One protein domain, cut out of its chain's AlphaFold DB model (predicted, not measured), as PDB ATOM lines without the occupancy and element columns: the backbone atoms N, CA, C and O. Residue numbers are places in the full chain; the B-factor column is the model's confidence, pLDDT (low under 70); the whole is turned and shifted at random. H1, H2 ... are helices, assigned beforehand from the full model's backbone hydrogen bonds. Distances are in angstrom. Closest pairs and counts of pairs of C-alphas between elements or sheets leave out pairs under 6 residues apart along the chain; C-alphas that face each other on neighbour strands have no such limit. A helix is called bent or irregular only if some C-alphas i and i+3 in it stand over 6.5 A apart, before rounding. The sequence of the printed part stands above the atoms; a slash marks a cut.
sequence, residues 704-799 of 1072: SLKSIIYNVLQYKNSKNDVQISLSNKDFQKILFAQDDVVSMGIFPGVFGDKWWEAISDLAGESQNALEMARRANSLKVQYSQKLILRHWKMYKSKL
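What this domain is: This is residues 704 to 799 of the 1072 residues of an uncharacterized protein of Melampsora larici-populina (strain 98AG31 / pathotype 3-4-7) (UniProt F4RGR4). One long helix, H4, runs the length of a rod-shaped domain, and H3 folds back beside its first part as a helical hairpin. H1 and H2, side by side as a second hairpin, cross this pair on one side, H1 packing on H3 and H2 coming near H4. The printed part has 96 residues with four named helices, H1 to H4 along the chain, and no named strand: all helix. It is compact, with a radius of gyration of the C-alphas of 14.2 A and spans of 46 by 22 by 20 A.

How they stand to each other: Start at H4, residues 769 to 798; with residues 769 to 776 alone it touches residues 759 to 763 of H3, residues 753 to 764. Their closest C-alphas, those of Ala 763 and Ala 769, are 5.6 A apart; this hairpin has a shallow tilt of 20 degrees, opposite ways. Next find H1, residues 705 to 712, which touches H3 at a steep tilt of 55 degrees, the closest C-alphas being Lys 706 and Ala 758 at 4.7 A. H1 also touches H2, residues 728 to 738, in a hairpin with a shallow tilt of 21 degrees, opposite ways; the closest C-alphas are Leu 705 and Ala 737, at 5.4 A. Of the three touching pairs two are at a shallow tilt, and the packing is mostly aligned, only just. H2 and H4 are close but not clearly touching, about perpendicular at 90 degrees, with the closest C-alphas, Phe 731 and Tyr 783, 6.8 A apart. Each O i to N i+4 pair is within hydrogen-bond range in H1 and H2, against 7 of 8 in H3 and 23 of 26 in H4.

Where its parts are: Find C-alpha 769 at (189.727, 198.647, 184.488); from there H4 runs 41.9 A to C-alpha 798 at (229.078, 203.689, 170.901). It has a kink of 42 degrees near residue 792 and is irregular, with C-alphas 794 and 797 at 7.6 A. H3 measures 16.5 A, H2 15.5 A and H1 10.7 A; H1 begins at C-alpha 705, (203.488, 187.123, 176.666).

The domain as a whole: The two C-alphas farthest apart, Gln 767 and Ser 797, are 47.2 A apart. The printed part has no cut; the links H1 to H2 and H2 to H3 are long, and H3 to H4 is tight. Look for pLDDT under 70 at residues 718 to 722 and 739 to 751; the mean of the printed part is 81.1.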
ATOM      1  N   SER A 704     203.260 182.225 176.688       86.31
ATOM      2  CA  SER A 704     202.813 183.410 175.948       86.31
ATOM      3  C   SER A 704     202.949 184.710 176.748       86.31
ATOM      4  O   SER A 704     202.716 184.746 177.962       86.31
ATOM      5  N   LEU A 705     203.273 185.807 176.055       86.00
ATOM      6  CA  LEU A 705     203.488 187.123 176.666       86.00
ATOM      7  C   LEU A 705     202.304 187.555 177.554       86.00
ATOM      8  O   LEU A 705     202.519 188.020 178.673       86.00
ATOM      9  N   LYS A 706     201.059 187.282 177.127       88.06
ATOM     10  CA  LYS A 706     199.837 187.484 177.933       88.06
ATOM     11  C   LYS A 706     199.878 186.732 179.269       88.06
ATOM     12  O   LYS A 706     199.519 187.307 180.291       88.06
ATOM     13  N   SER A 707     200.346 185.481 179.296       89.00
ATOM     14  CA  SER A 707     200.485 184.687 180.526       89.00
ATOM     15  C   SER A 707     201.552 185.260 181.467       89.00
ATOM     16  O   SER A 707     201.330 185.364 182.676       89.00
ATOM     17  N   ILE A 708     202.696 185.700 180.934       88.50
ATOM     18  CA  ILE A 708     203.757 186.326 181.739       88.50
ATOM     19  C   ILE A 708     203.243 187.641 182.351       88.50
ATOM     20  O   ILE A 708     203.293 187.819 183.570       88.50
ATOM     21  N   ILE A 709     202.664 188.519 181.528       88.94
ATOM     22  CA  ILE A 709     202.093 189.806 181.950       88.94
ATOM     23  C   ILE A 709     200.976 189.607 182.991       88.94
ATOM     24  O   ILE A 709     200.990 190.269 184.026       88.94
ATOM     25  N   TYR A 710     200.060 188.652 182.789       89.56
ATOM     26  CA  TYR A 710     198.982 188.322 183.736       89.56
ATOM     27  C   TYR A 710     199.486 188.041 185.159       89.56
ATOM     28  O   TYR A 710     198.907 188.508 186.147       89.56
ATOM     29  N   ASN A 711     200.582 187.284 185.256       89.00
ATOM     30  CA  ASN A 711     201.201 186.931 186.526       89.00
ATOM     31  C   ASN A 711     201.897 188.144 187.169       89.00
ATOM     32  O   ASN A 711     201.692 188.397 188.358       89.00
ATOM     33  N   VAL A 712     202.646 188.940 186.394       88.94
ATOM     34  CA  VAL A 712     203.354 190.137 186.898       88.94
ATOM     35  C   VAL A 712     202.386 191.240 187.346       88.94
ATOM     36  O   VAL A 712     202.601 191.851 188.393       88.94
ATOM     37  N   LEU A 713     201.277 191.450 186.628       86.56
ATOM     38  CA  LEU A 713     200.203 192.382 187.011       86.56
ATOM     39  C   LEU A 713     199.421 191.929 188.263       86.56
ATOM     40  O   LEU A 713     198.532 192.647 188.732       86.56
ATOM     41  N   GLN A 714     199.723 190.740 188.802       83.50
ATOM     42  CA  GLN A 714     199.029 190.100 189.922       83.50
ATOM     43  C   GLN A 714     197.505 190.146 189.751       83.50
ATOM     44  O   GLN A 714     196.777 190.538 190.664       83.50
ATOM     45  N   TYR A 715     197.015 189.775 188.566       73.06
ATOM     46  CA  TYR A 715     195.636 190.017 188.132       73.06
ATOM     47  C   TYR A 715     194.560 189.593 189.153       73.06
ATOM     48  O   TYR A 715     193.607 190.318 189.422       73.06
ATOM     49  N   LYS A 716     194.744 188.428 189.789       75.81
ATOM     50  CA  LYS A 716     193.816 187.871 190.793       75.81
ATOM     51  C   LYS A 716     193.918 188.527 192.183       75.81
ATOM     52  O   LYS A 716     193.117 188.217 193.061       75.81
ATOM     53  N   ASN A 717     194.906 189.391 192.419       74.88
ATOM     54  CA  ASN A 717     195.144 190.043 193.704       74.88
ATOM     55  C   ASN A 717     194.357 191.358 193.814       74.88
ATOM     56  O   ASN A 717     194.851 192.430 193.463       74.88
ATOM     57  N   SER A 718     193.146 191.277 194.361       65.75
ATOM     58  CA  SER A 718     192.287 192.428 194.672       65.75
ATOM     59  C   SER A 718     192.635 193.152 195.984       65.75
ATOM     60  O   SER A 718     191.868 194.005 196.422       65.75
ATOM     61  N   LYS A 719     193.755 192.810 196.646       67.81
ATOM     62  CA  LYS A 719     194.154 193.383 197.949       67.81
ATOM     63  C   LYS A 719     195.329 194.363 197.881       67.81
ATOM     64  O   LYS A 719     195.473 195.168 198.797       67.81
ATOM     65  N   ASN A 720     196.151 194.304 196.831       57.88
ATOM     66  CA  ASN A 720     197.276 195.223 196.635       57.88
ATOM     67  C   ASN A 720     196.898 196.285 195.598       57.88
ATOM     68  O   ASN A 720     196.736 195.987 194.421       57.88
ATOM     69  N   ASP A 721     196.764 197.529 196.041       65.69
ATOM     70  CA  ASP A 721     196.001 198.572 195.338       65.69
ATOM     71  C   ASP A 721     196.795 199.328 194.242       65.69
ATOM     72  O   ASP A 721     196.474 200.470 193.955       65.69
ATOM     73  N   VAL A 722     197.892 198.756 193.721       68.81
ATOM     74  CA  VAL A 722     198.671 199.142 192.502       68.81
ATOM     75  C   VAL A 722     200.019 198.415 192.500       68.81
ATOM     76  O   VAL A 722     200.600 198.157 191.446       68.81
ATOM     77  N   GLN A 723     200.536 198.104 193.691       81.38
ATOM     78  CA  GLN A 723     201.906 197.642 193.889       81.38
ATOM     79  C   GLN A 723     202.162 196.269 193.250       81.38
ATOM     80  O   GLN A 723     201.795 195.221 193.788       81.38
ATOM     81  N   ILE A 724     202.865 196.305 192.121       88.88
ATOM     82  CA  ILE A 724     203.430 195.160 191.409       88.88
ATOM     83  C   ILE A 724     204.959 195.263 191.397       88.88
ATOM     84  O   ILE A 724     205.523 196.343 191.589       88.88
ATOM     85  N   SER A 725     205.639 194.145 191.163       88.94
ATOM     86  CA  SER A 725     207.101 194.073 191.164       88.94
ATOM     87  C   SER A 725     207.597 193.215 190.004       88.94
ATOM     88  O   SER A 725     207.492 191.989 190.056       88.94
ATOM     89  N   LEU A 726     208.160 193.849 188.980       93.19
ATOM     90  CA  LEU A 726     208.806 193.167 187.865       93.19
ATOM     91  C   LEU A 726     210.145 192.577 188.334       93.19
ATOM     92  O   LEU A 726     211.131 193.303 188.504       93.19
ATOM     93  N   SER A 727     210.193 191.263 188.573       93.69
ATOM     94  CA  SER A 727     211.446 190.599 188.944       93.69
ATOM     95  C   SER A 727     212.408 190.531 187.754       93.69
ATOM     96  O   SER A 727     212.010 190.659 186.597       93.69
ATOM     97  N   ASN A 728     213.692 190.275 188.015       92.88
ATOM     98  CA  ASN A 728     214.654 190.085 186.929       92.88
ATOM     99  C   ASN A 728     214.401 188.783 186.130       92.88
ATOM    100  O   ASN A 728     214.757 188.755 184.956       92.88
ATOM    101  N   LYS A 729     213.764 187.738 186.703       92.69
ATOM    102  CA  LYS A 729     213.340 186.543 185.931       92.69
ATOM    103  C   LYS A 729     212.215 186.925 184.968       92.69
ATOM    104  O   LYS A 729     212.280 186.583 183.791       92.69
ATOM    105  N   ASP A 730     211.242 187.696 185.446       92.38
ATOM    106  CA  ASP A 730     210.078 188.104 184.653       92.38
ATOM    107  C   ASP A 730     210.441 189.136 183.576       92.38
ATOM    108  O   ASP A 730     209.954 189.034 182.458       92.38
ATOM    109  N   PHE A 731     211.354 190.072 183.863       92.12
ATOM    110  CA  PHE A 731     211.900 191.005 182.866       92.12
ATOM    111  C   PHE A 731     212.543 190.267 181.685       92.12
ATOM    112  O   PHE A 731     212.257 190.596 180.538       92.12
ATOM    113  N   GLN A 732     213.369 189.247 181.953       90.19
ATOM    114  CA  GLN A 732     213.965 188.442 180.883       90.19
ATOM    115  C   GLN A 732     212.897 187.614 180.153       90.19
ATOM    116  O   GLN A 732     212.910 187.578 178.929       90.19
ATOM    117  N   LYS A 733     211.927 187.009 180.864       89.56
ATOM    118  CA  LYS A 733     210.815 186.283 180.221       89.56
ATOM    119  C   LYS A 733     209.981 187.179 179.296       89.56
ATOM    120  O   LYS A 733     209.674 186.752 178.192       89.56
ATOM    121  N   ILE A 734     209.656 188.406 179.711       88.56
ATOM    122  CA  ILE A 734     208.977 189.404 178.866       88.56
ATOM    123  C   ILE A 734     209.828 189.739 177.638       88.56
ATOM    124  O   ILE A 734     209.308 189.722 176.530       88.56
ATOM    125  N   LEU A 735     211.118 190.025 177.830       86.75
ATOM    126  CA  LEU A 735     212.014 190.434 176.749       86.75
ATOM    127  C   LEU A 735     212.200 189.330 175.695       86.75
ATOM    128  O   LEU A 735     212.177 189.629 174.507       86.75
ATOM    129  N   PHE A 736     212.335 188.067 176.116       84.38
ATOM    130  CA  PHE A 736     212.344 186.926 175.195       84.38
ATOM    131  C   PHE A 736     210.975 186.739 174.518       84.38
ATOM    132  O   PHE A 736     210.915 186.594 173.308       84.38
ATOM    133  N   ALA A 737     209.863 186.825 175.256       82.69
ATOM    134  CA  ALA A 737     208.517 186.643 174.696       82.69
ATOM    135  C   ALA A 737     207.998 187.823 173.837       82.69
ATOM    136  O   ALA A 737     206.886 187.742 173.312       82.69
ATOM    137  N   GLN A 738     208.758 188.918 173.706       78.31
ATOM    138  CA  GLN A 738     208.479 189.994 172.744       78.31
ATOM    139  C   GLN A 738     209.037 189.688 171.337       78.31
ATOM    140  O   GLN A 738     208.398 190.088 170.372       78.31
ATOM    141  N   ASP A 739     210.184 188.999 171.250       62.97
ATOM    142  CA  ASP A 739     210.910 188.370 170.112       62.97
ATOM    143  C   ASP A 739     211.025 189.047 168.713       62.97
ATOM    144  O   ASP A 739     211.880 188.654 167.924       62.97
ATOM    145  N   ASP A 740     210.257 190.088 168.373       53.16
ATOM    146  CA  ASP A 740     210.118 190.550 166.976       53.16
ATOM    147  C   ASP A 740     211.173 191.566 166.488       53.16
ATOM    148  O   ASP A 740     211.290 191.783 165.282       53.16
ATOM    149  N   VAL A 741     211.909 192.248 167.382       48.81
ATOM    150  CA  VAL A 741     212.673 193.469 167.000       48.81
ATOM    151  C   VAL A 741     214.122 193.529 167.515       48.81
ATOM    152  O   VAL A 741     214.954 194.224 166.932       48.81
ATOM    153  N   VAL A 742     214.487 192.788 168.569       47.38
ATOM    154  CA  VAL A 742     215.827 192.886 169.207       47.38
ATOM    155  C   VAL A 742     216.971 192.485 168.253       47.38
ATOM    156  O   VAL A 742     218.103 192.946 168.397       47.38
ATOM    157  N   SER A 743     216.673 191.669 167.242       41.47
ATOM    158  CA  SER A 743     217.601 191.178 166.218       41.47
ATOM    159  C   SER A 743     217.994 192.211 165.146       41.47
ATOM    160  O   SER A 743     218.989 192.000 164.453       41.47
ATOM    161  N   MET A 744     217.277 193.335 165.015       43.84
ATOM    162  CA  MET A 744     217.496 194.330 163.945       43.84
ATOM    163  C   MET A 744     218.597 195.367 164.240       43.84
ATOM    164  O   MET A 744     218.950 196.155 163.365       43.84
ATOM    165  N   GLY A 745     219.141 195.421 165.460       40.78
ATOM    166  CA  GLY A 745     220.235 196.334 165.837       40.78
ATOM    167  C   GLY A 745     219.870 197.826 165.961       40.78
ATOM    168  O   GLY A 745     220.645 198.587 166.543       40.78
ATOM    169  N   ILE A 746     218.693 198.224 165.474       47.69
ATOM    170  CA  ILE A 746     217.991 199.469 165.817       47.69
ATOM    171  C   ILE A 746     217.515 199.362 167.276       47.69
ATOM    172  O   ILE A 746     217.198 198.265 167.737       47.69
ATOM    173  N   PHE A 747     217.439 200.478 168.011       47.62
ATOM    174  CA  PHE A 747     216.761 200.502 169.313       47.62
ATOM    175  C   PHE A 747     215.286 200.097 169.123       47.62
ATOM    176  O   PHE A 747     214.554 200.837 168.465       47.62
ATOM    177  N   PRO A 748     214.831 198.948 169.654       51.12
ATOM    178  CA  PRO A 748     213.455 198.517 169.457       51.12
ATOM    179  C   PRO A 748     212.502 199.465 170.187       51.12
ATOM    180  O   PRO A 748     212.788 199.907 171.304       51.12
ATOM    181  N   GLY A 749     211.343 199.734 169.579       56.69
ATOM    182  CA  GLY A 749     210.231 200.362 170.285       56.69
ATOM    183  C   GLY A 749     209.899 199.541 171.531       56.69
ATOM    184  O   GLY A 749     209.770 198.321 171.458       56.69
ATOM    185  N   VAL A 750     209.803 200.199 172.690       61.56
ATOM    186  CA  VAL A 750     209.766 199.530 174.009       61.56
ATOM    187  C   VAL A 750     208.591 198.544 174.144       61.56
ATOM    188  O   VAL A 750     208.656 197.586 174.917       61.56
ATOM    189  N   PHE A 751     207.516 198.774 173.382       69.75
ATOM    190  CA  PHE A 751     206.271 198.012 173.410       69.75
ATOM    191  C   PHE A 751     205.746 197.809 171.980       69.75
ATOM    192  O   PHE A 751     205.070 198.686 171.447       69.75
ATOM    193  N   GLY A 752     206.066 196.666 171.364       72.31
ATOM    194  CA  GLY A 752     205.456 196.233 170.096       72.31
ATOM    195  C   GLY A 752     204.018 195.727 170.273       72.31
ATOM    196  O   GLY A 752     203.563 195.528 171.402       72.31
ATOM    197  N   ASP A 753     203.307 195.479 169.172       78.25
ATOM    198  CA  ASP A 753     201.853 195.224 169.165       78.25
ATOM    199  C   ASP A 753     201.407 194.103 170.118       78.25
ATOM    200  O   ASP A 753     200.474 194.298 170.898       78.25
ATOM    201  N   LYS A 754     202.152 192.987 170.173       81.12
ATOM    202  CA  LYS A 754     201.928 191.855 171.100       81.12
ATOM    203  C   LYS A 754     201.802 192.274 172.575       81.12
ATOM    204  O   LYS A 754     201.126 191.604 173.356       81.12
ATOM    205  N   TRP A 755     202.461 193.363 172.989       83.25
ATOM    206  CA  TRP A 755     202.318 193.929 174.335       83.25
ATOM    207  C   TRP A 755     200.970 194.623 174.511       83.25
ATOM    208  O   TRP A 755     200.286 194.399 175.509       83.25
ATOM    209  N   TRP A 756     200.582 195.463 173.553       82.38
ATOM    210  CA  TRP A 756     199.330 196.211 173.606       82.38
ATOM    211  C   TRP A 756     198.122 195.283 173.510       82.38
ATOM    212  O   TRP A 756     197.213 195.421 174.321       82.38
ATOM    213  N   GLU A 757     198.167 194.268 172.645       83.81
ATOM    214  CA  GLU A 757     197.181 193.180 172.606       83.81
ATOM    215  C   GLU A 757     197.051 192.495 173.975       83.81
ATOM    216  O   GLU A 757     195.960 192.445 174.546       83.81
ATOM    217  N   ALA A 758     198.170 192.044 174.556       84.69
ATOM    218  CA  ALA A 758     198.183 191.375 175.856       84.69
ATOM    219  C   ALA A 758     197.651 192.252 177.006       84.69
ATOM    220  O   ALA A 758     197.021 191.730 177.926       84.69
ATOM    221  N   ILE A 759     197.878 193.568 176.976       84.56
ATOM    222  CA  ILE A 759     197.334 194.509 177.967       84.56
ATOM    223  C   ILE A 759     195.842 194.787 177.718       84.56
ATOM    224  O   ILE A 759     195.064 194.786 178.676       84.56
ATOM    225  N   SER A 760     195.420 194.993 176.467       83.88
ATOM    226  CA  SER A 760     194.023 195.265 176.099       83.88
ATOM    227  C   SER A 760     193.096 194.097 176.432       83.88
ATOM    228  O   SER A 760     192.033 194.312 177.021       83.88
ATOM    229  N   ASP A 761     193.523 192.870 176.133       83.44
ATOM    230  CA  ASP A 761     192.836 191.635 176.517       83.44
ATOM    231  C   ASP A 761     192.556 191.599 178.028       83.44
ATOM    232  O   ASP A 761     191.423 191.404 178.473       83.44
ATOM    233  N   LEU A 762     193.595 191.839 178.835       83.06
ATOM    234  CA  LEU A 762     193.503 191.773 180.292       83.06
ATOM    235  C   LEU A 762     192.726 192.946 180.897       83.06
ATOM    236  O   LEU A 762     192.108 192.784 181.946       83.06
ATOM    237  N   ALA A 763     192.704 194.111 180.250       80.62
ATOM    238  CA  ALA A 763     191.820 195.200 180.649       80.62
ATOM    239  C   ALA A 763     190.340 194.816 180.449       80.62
ATOM    240  O   ALA A 763     189.528 195.028 181.356       80.62
ATOM    241  N   GLY A 764     190.004 194.202 179.306       78.56
ATOM    242  CA  GLY A 764     188.642 193.779 178.956       78.56
ATOM    243  C   GLY A 764     188.075 192.651 179.826       78.56
ATOM    244  O   GLY A 764     186.868 192.602 180.057       78.56
ATOM    245  N   GLU A 765     188.928 191.778 180.365       78.88
ATOM    246  CA  GLU A 765     188.533 190.721 181.308       78.88
ATOM    247  C   GLU A 765     188.223 191.248 182.736       78.88
ATOM    248  O   GLU A 765     187.754 190.483 183.589       78.88
ATOM    249  N   SER A 766     188.522 192.522 183.043       78.62
ATOM    250  CA  SER A 766     188.718 192.985 184.428       78.62
ATOM    251  C   SER A 766     187.517 193.661 185.099       78.62
ATOM    252  O   SER A 766     186.798 194.471 184.522       78.62
ATOM    253  N   GLN A 767     187.345 193.386 186.399       78.88
ATOM    254  CA  GLN A 767     186.313 194.019 187.239       78.88
ATOM    255  C   GLN A 767     186.650 195.466 187.650       78.88
ATOM    256  O   GLN A 767     185.796 196.161 188.194       78.88
ATOM    257  N   ASN A 768     187.890 195.918 187.434       83.88
ATOM    258  CA  ASN A 768     188.351 197.262 187.784       83.88
ATOM    259  C   ASN A 768     189.389 197.743 186.757       83.88
ATOM    260  O   ASN A 768     190.598 197.696 186.995       83.88
ATOM    261  N   ALA A 769     188.896 198.203 185.604       83.19
ATOM    262  CA  ALA A 769     189.727 198.647 184.488       83.19
ATOM    263  C   ALA A 769     190.694 199.789 184.865       83.19
ATOM    264  O   ALA A 769     191.841 199.774 184.431       83.19
ATOM    265  N   LEU A 770     190.278 200.726 185.730       84.88
ATOM    266  CA  LEU A 770     191.124 201.838 186.199       84.88
ATOM    267  C   LEU A 770     192.354 201.344 186.980       84.88
ATOM    268  O   LEU A 770     193.446 201.891 186.856       84.88
ATOM    269  N   GLU A 771     192.180 200.310 187.801       86.19
ATOM    270  CA  GLU A 771     193.270 199.688 188.556       86.19
ATOM    271  C   GLU A 771     194.172 198.847 187.641       86.19
ATOM    272  O   GLU A 771     195.396 198.913 187.756       86.19
ATOM    273  N   MET A 772     193.600 198.132 186.666       86.19
ATOM    274  CA  MET A 772     194.386 197.417 185.655       86.19
ATOM    275  C   MET A 772     195.217 198.356 184.774       86.19
ATOM    276  O   MET A 772     196.390 198.066 184.544       86.19
ATOM    277  N   ALA A 773     194.674 199.504 184.357       85.75
ATOM    278  CA  ALA A 773     195.406 200.528 183.609       85.75
ATOM    279  C   ALA A 773     196.613 201.062 184.404       85.75
ATOM    280  O   ALA A 773     197.727 201.128 183.882       85.75
ATOM    281  N   ARG A 774     196.438 201.344 185.704       88.56
ATOM    282  CA  ARG A 774     197.544 201.758 186.588       88.56
ATOM    283  C   ARG A 774     198.619 200.692 186.732       88.56
ATOM    284  O   ARG A 774     199.803 201.024 186.719       88.56
ATOM    285  N   ARG A 775     198.239 199.420 186.873       89.25
ATOM    286  CA  ARG A 775     199.207 198.314 186.946       89.25
ATOM    287  C   ARG A 775     199.928 198.114 185.614       89.25
ATOM    288  O   ARG A 775     201.134 197.901 185.623       89.25
ATOM    289  N   ALA A 776     199.237 198.263 184.484       89.12
ATOM    290  CA  ALA A 776     199.848 198.252 183.158       89.12
ATOM    291  C   ALA A 776     200.875 199.389 182.992       89.12
ATOM    292  O   ALA A 776     201.988 199.129 182.547       89.12
ATOM    293  N   ASN A 777     200.559 200.614 183.426       87.88
ATOM    294  CA  ASN A 777     201.498 201.745 183.406       87.88
ATOM    295  C   ASN A 777     202.685 201.541 184.372       87.88
ATOM    296  O   ASN A 777     203.838 201.747 184.008       87.88
ATOM    297  N   SER A 778     202.430 201.035 185.582       91.44
ATOM    298  CA  SER A 778     203.472 200.625 186.538       91.44
ATOM    299  C   SER A 778     204.427 199.587 185.927       91.44
ATOM    300  O   SER A 778     205.649 199.717 186.025       91.44
ATOM    301  N   LEU A 779     203.891 198.606 185.194       92.12
ATOM    302  CA  LEU A 779     204.673 197.598 184.480       92.12
ATOM    303  C   LEU A 779     205.450 198.208 183.299       92.12
ATOM    304  O   LEU A 779     206.629 197.901 183.138       92.12
ATOM    305  N   LYS A 780     204.824 199.111 182.529       89.56
ATOM    306  CA  LYS A 780     205.442 199.895 181.444       89.56
ATOM    307  C   LYS A 780     206.698 200.621 181.948       89.56
ATOM    308  O   LYS A 780     207.774 200.476 181.370       89.56
ATOM    309  N   VAL A 781     206.583 201.329 183.073       89.75
ATOM    310  CA  VAL A 781     207.681 202.085 183.698       89.75
ATOM    311  C   VAL A 781     208.753 201.163 184.297       89.75
ATOM    312  O   VAL A 781     209.944 201.385 184.080       89.75
ATOM    313  N   GLN A 782     208.381 200.089 185.005       93.19
ATOM    314  CA  GLN A 782     209.365 199.127 185.530       93.19
ATOM    315  C   GLN A 782     210.128 198.391 184.417       93.19
ATOM    316  O   GLN A 782     211.308 198.077 184.593       93.19
ATOM    317  N   TYR A 783     209.490 198.142 183.270       92.62
ATOM    318  CA  TYR A 783     210.141 197.568 182.094       92.62
ATOM    319  C   TYR A 783     211.104 198.565 181.434       92.62
ATOM    320  O   TYR A 783     212.266 198.217 181.207       92.62
ATOM    321  N   SER A 784     210.678 199.817 181.202       91.50
ATOM    322  CA  SER A 784     211.517 200.827 180.537       91.50
ATOM    323  C   SER A 784     212.808 201.115 181.309       91.50
ATOM    324  O   SER A 784     213.879 201.112 180.707       91.50
ATOM    325  N   GLN A 785     212.760 201.268 182.640       93.25
ATOM    326  CA  GLN A 785     213.968 201.536 183.441       93.25
ATOM    327  C   GLN A 785     214.964 200.362 183.436       93.25
ATOM    328  O   GLN A 785     216.178 200.580 183.401       93.25
ATOM    329  N   LYS A 786     214.483 199.111 183.405       93.81
ATOM    330  CA  LYS A 786     215.354 197.932 183.248       93.81
ATOM    331  C   LYS A 786     215.944 197.835 181.841       93.81
ATOM    332  O   LYS A 786     217.109 197.456 181.697       93.81
ATOM    333  N   LEU A 787     215.181 198.215 180.816       91.44
ATOM    334  CA  LEU A 787     215.658 198.230 179.436       91.44
ATOM    335  C   LEU A 787     216.695 199.344 179.200       91.44
ATOM    336  O   LEU A 787     217.718 199.065 178.583       91.44
ATOM    337  N   ILE A 788     216.526 200.533 179.797       93.25
ATOM    338  CA  ILE A 788     217.537 201.614 179.823       93.25
ATOM    339  C   ILE A 788     218.872 201.095 180.385       93.25
ATOM    340  O   ILE A 788     219.920 201.287 179.766       93.25
ATOM    341  N   LEU A 789     218.856 200.365 181.509       94.50
ATOM    342  CA  LEU A 789     220.075 199.769 182.074       94.50
ATOM    343  C   LEU A 789     220.705 198.691 181.178       94.50
ATOM    344  O   LEU A 789     221.934 198.581 181.137       94.50
ATOM    345  N   ARG A 790     219.899 197.889 180.470       92.44
ATOM    346  CA  ARG A 790     220.402 196.907 179.492       92.44
ATOM    347  C   ARG A 790     221.051 197.619 178.302       92.44
ATOM    348  O   ARG A 790     222.181 197.296 177.948       92.44
ATOM    349  N   HIS A 791     220.374 198.619 177.745       90.62
ATOM    350  CA  HIS A 791     220.845 199.415 176.616       90.62
ATOM    351  C   HIS A 791     222.109 200.209 176.953       90.62
ATOM    352  O   HIS A 791     223.055 200.181 176.172       90.62
ATOM    353  N   TRP A 792     222.211 200.822 178.134       95.00
ATOM    354  CA  TRP A 792     223.443 201.495 178.561       95.00
ATOM    355  C   TRP A 792     224.638 200.535 178.574       95.00
ATOM    356  O   TRP A 792     225.673 200.832 177.983       95.00
ATOM    357  N   LYS A 793     224.482 199.335 179.149       94.06
ATOM    358  CA  LYS A 793     225.544 198.311 179.151       94.06
ATOM    359  C   LYS A 793     225.949 197.844 177.744       94.06
ATOM    360  O   LYS A 793     227.094 197.449 177.562       94.06
ATOM    361  N   MET A 794     225.039 197.893 176.770       90.19
ATOM    362  CA  MET A 794     225.278 197.474 175.380       90.19
ATOM    363  C   MET A 794     225.809 198.594 174.471       90.19
ATOM    364  O   MET A 794     226.533 198.312 173.517       90.19
ATOM    365  N   TYR A 795     225.456 199.853 174.747       88.75
ATOM    366  CA  TYR A 795     225.666 200.976 173.827       88.75
ATOM    367  C   TYR A 795     226.530 202.120 174.383       88.75
ATOM    368  O   TYR A 795     226.931 202.975 173.597       88.75
ATOM    369  N   LYS A 796     226.910 202.122 175.675       93.81
ATOM    370  CA  LYS A 796     227.817 203.132 176.276       93.81
ATOM    371  C   LYS A 796     229.080 203.370 175.442       93.81
ATOM    372  O   LYS A 796     229.468 204.510 175.242       93.81
ATOM    373  N   SER A 797     229.682 202.307 174.907       92.31
ATOM    374  CA  SER A 797     230.890 202.364 174.069       92.31
ATOM    375  C   SER A 797     230.679 202.903 172.647       92.31
ATOM    376  O   SER A 797     231.666 203.125 171.949       92.31
ATOM    377  N   LYS A 798     229.428 203.098 172.206       89.88
ATOM    378  CA  LYS A 798     229.078 203.689 170.901       89.88
ATOM    379  C   LYS A 798     228.722 205.179 170.985       89.88
ATOM    380  O   LYS A 798     228.701 205.840 169.955       89.88
ATOM    381  N   LEU A 799     228.416 205.681 172.182       91.62
ATOM    382  CA  LEU A 799     228.100 207.089 172.435       91.62
ATOM    383  C   LEU A 799     229.385 207.917 172.542       91.62
ATOM    384  O   LEU A 799     230.405 207.412 173.027       91.62
TER     385      LEU A 799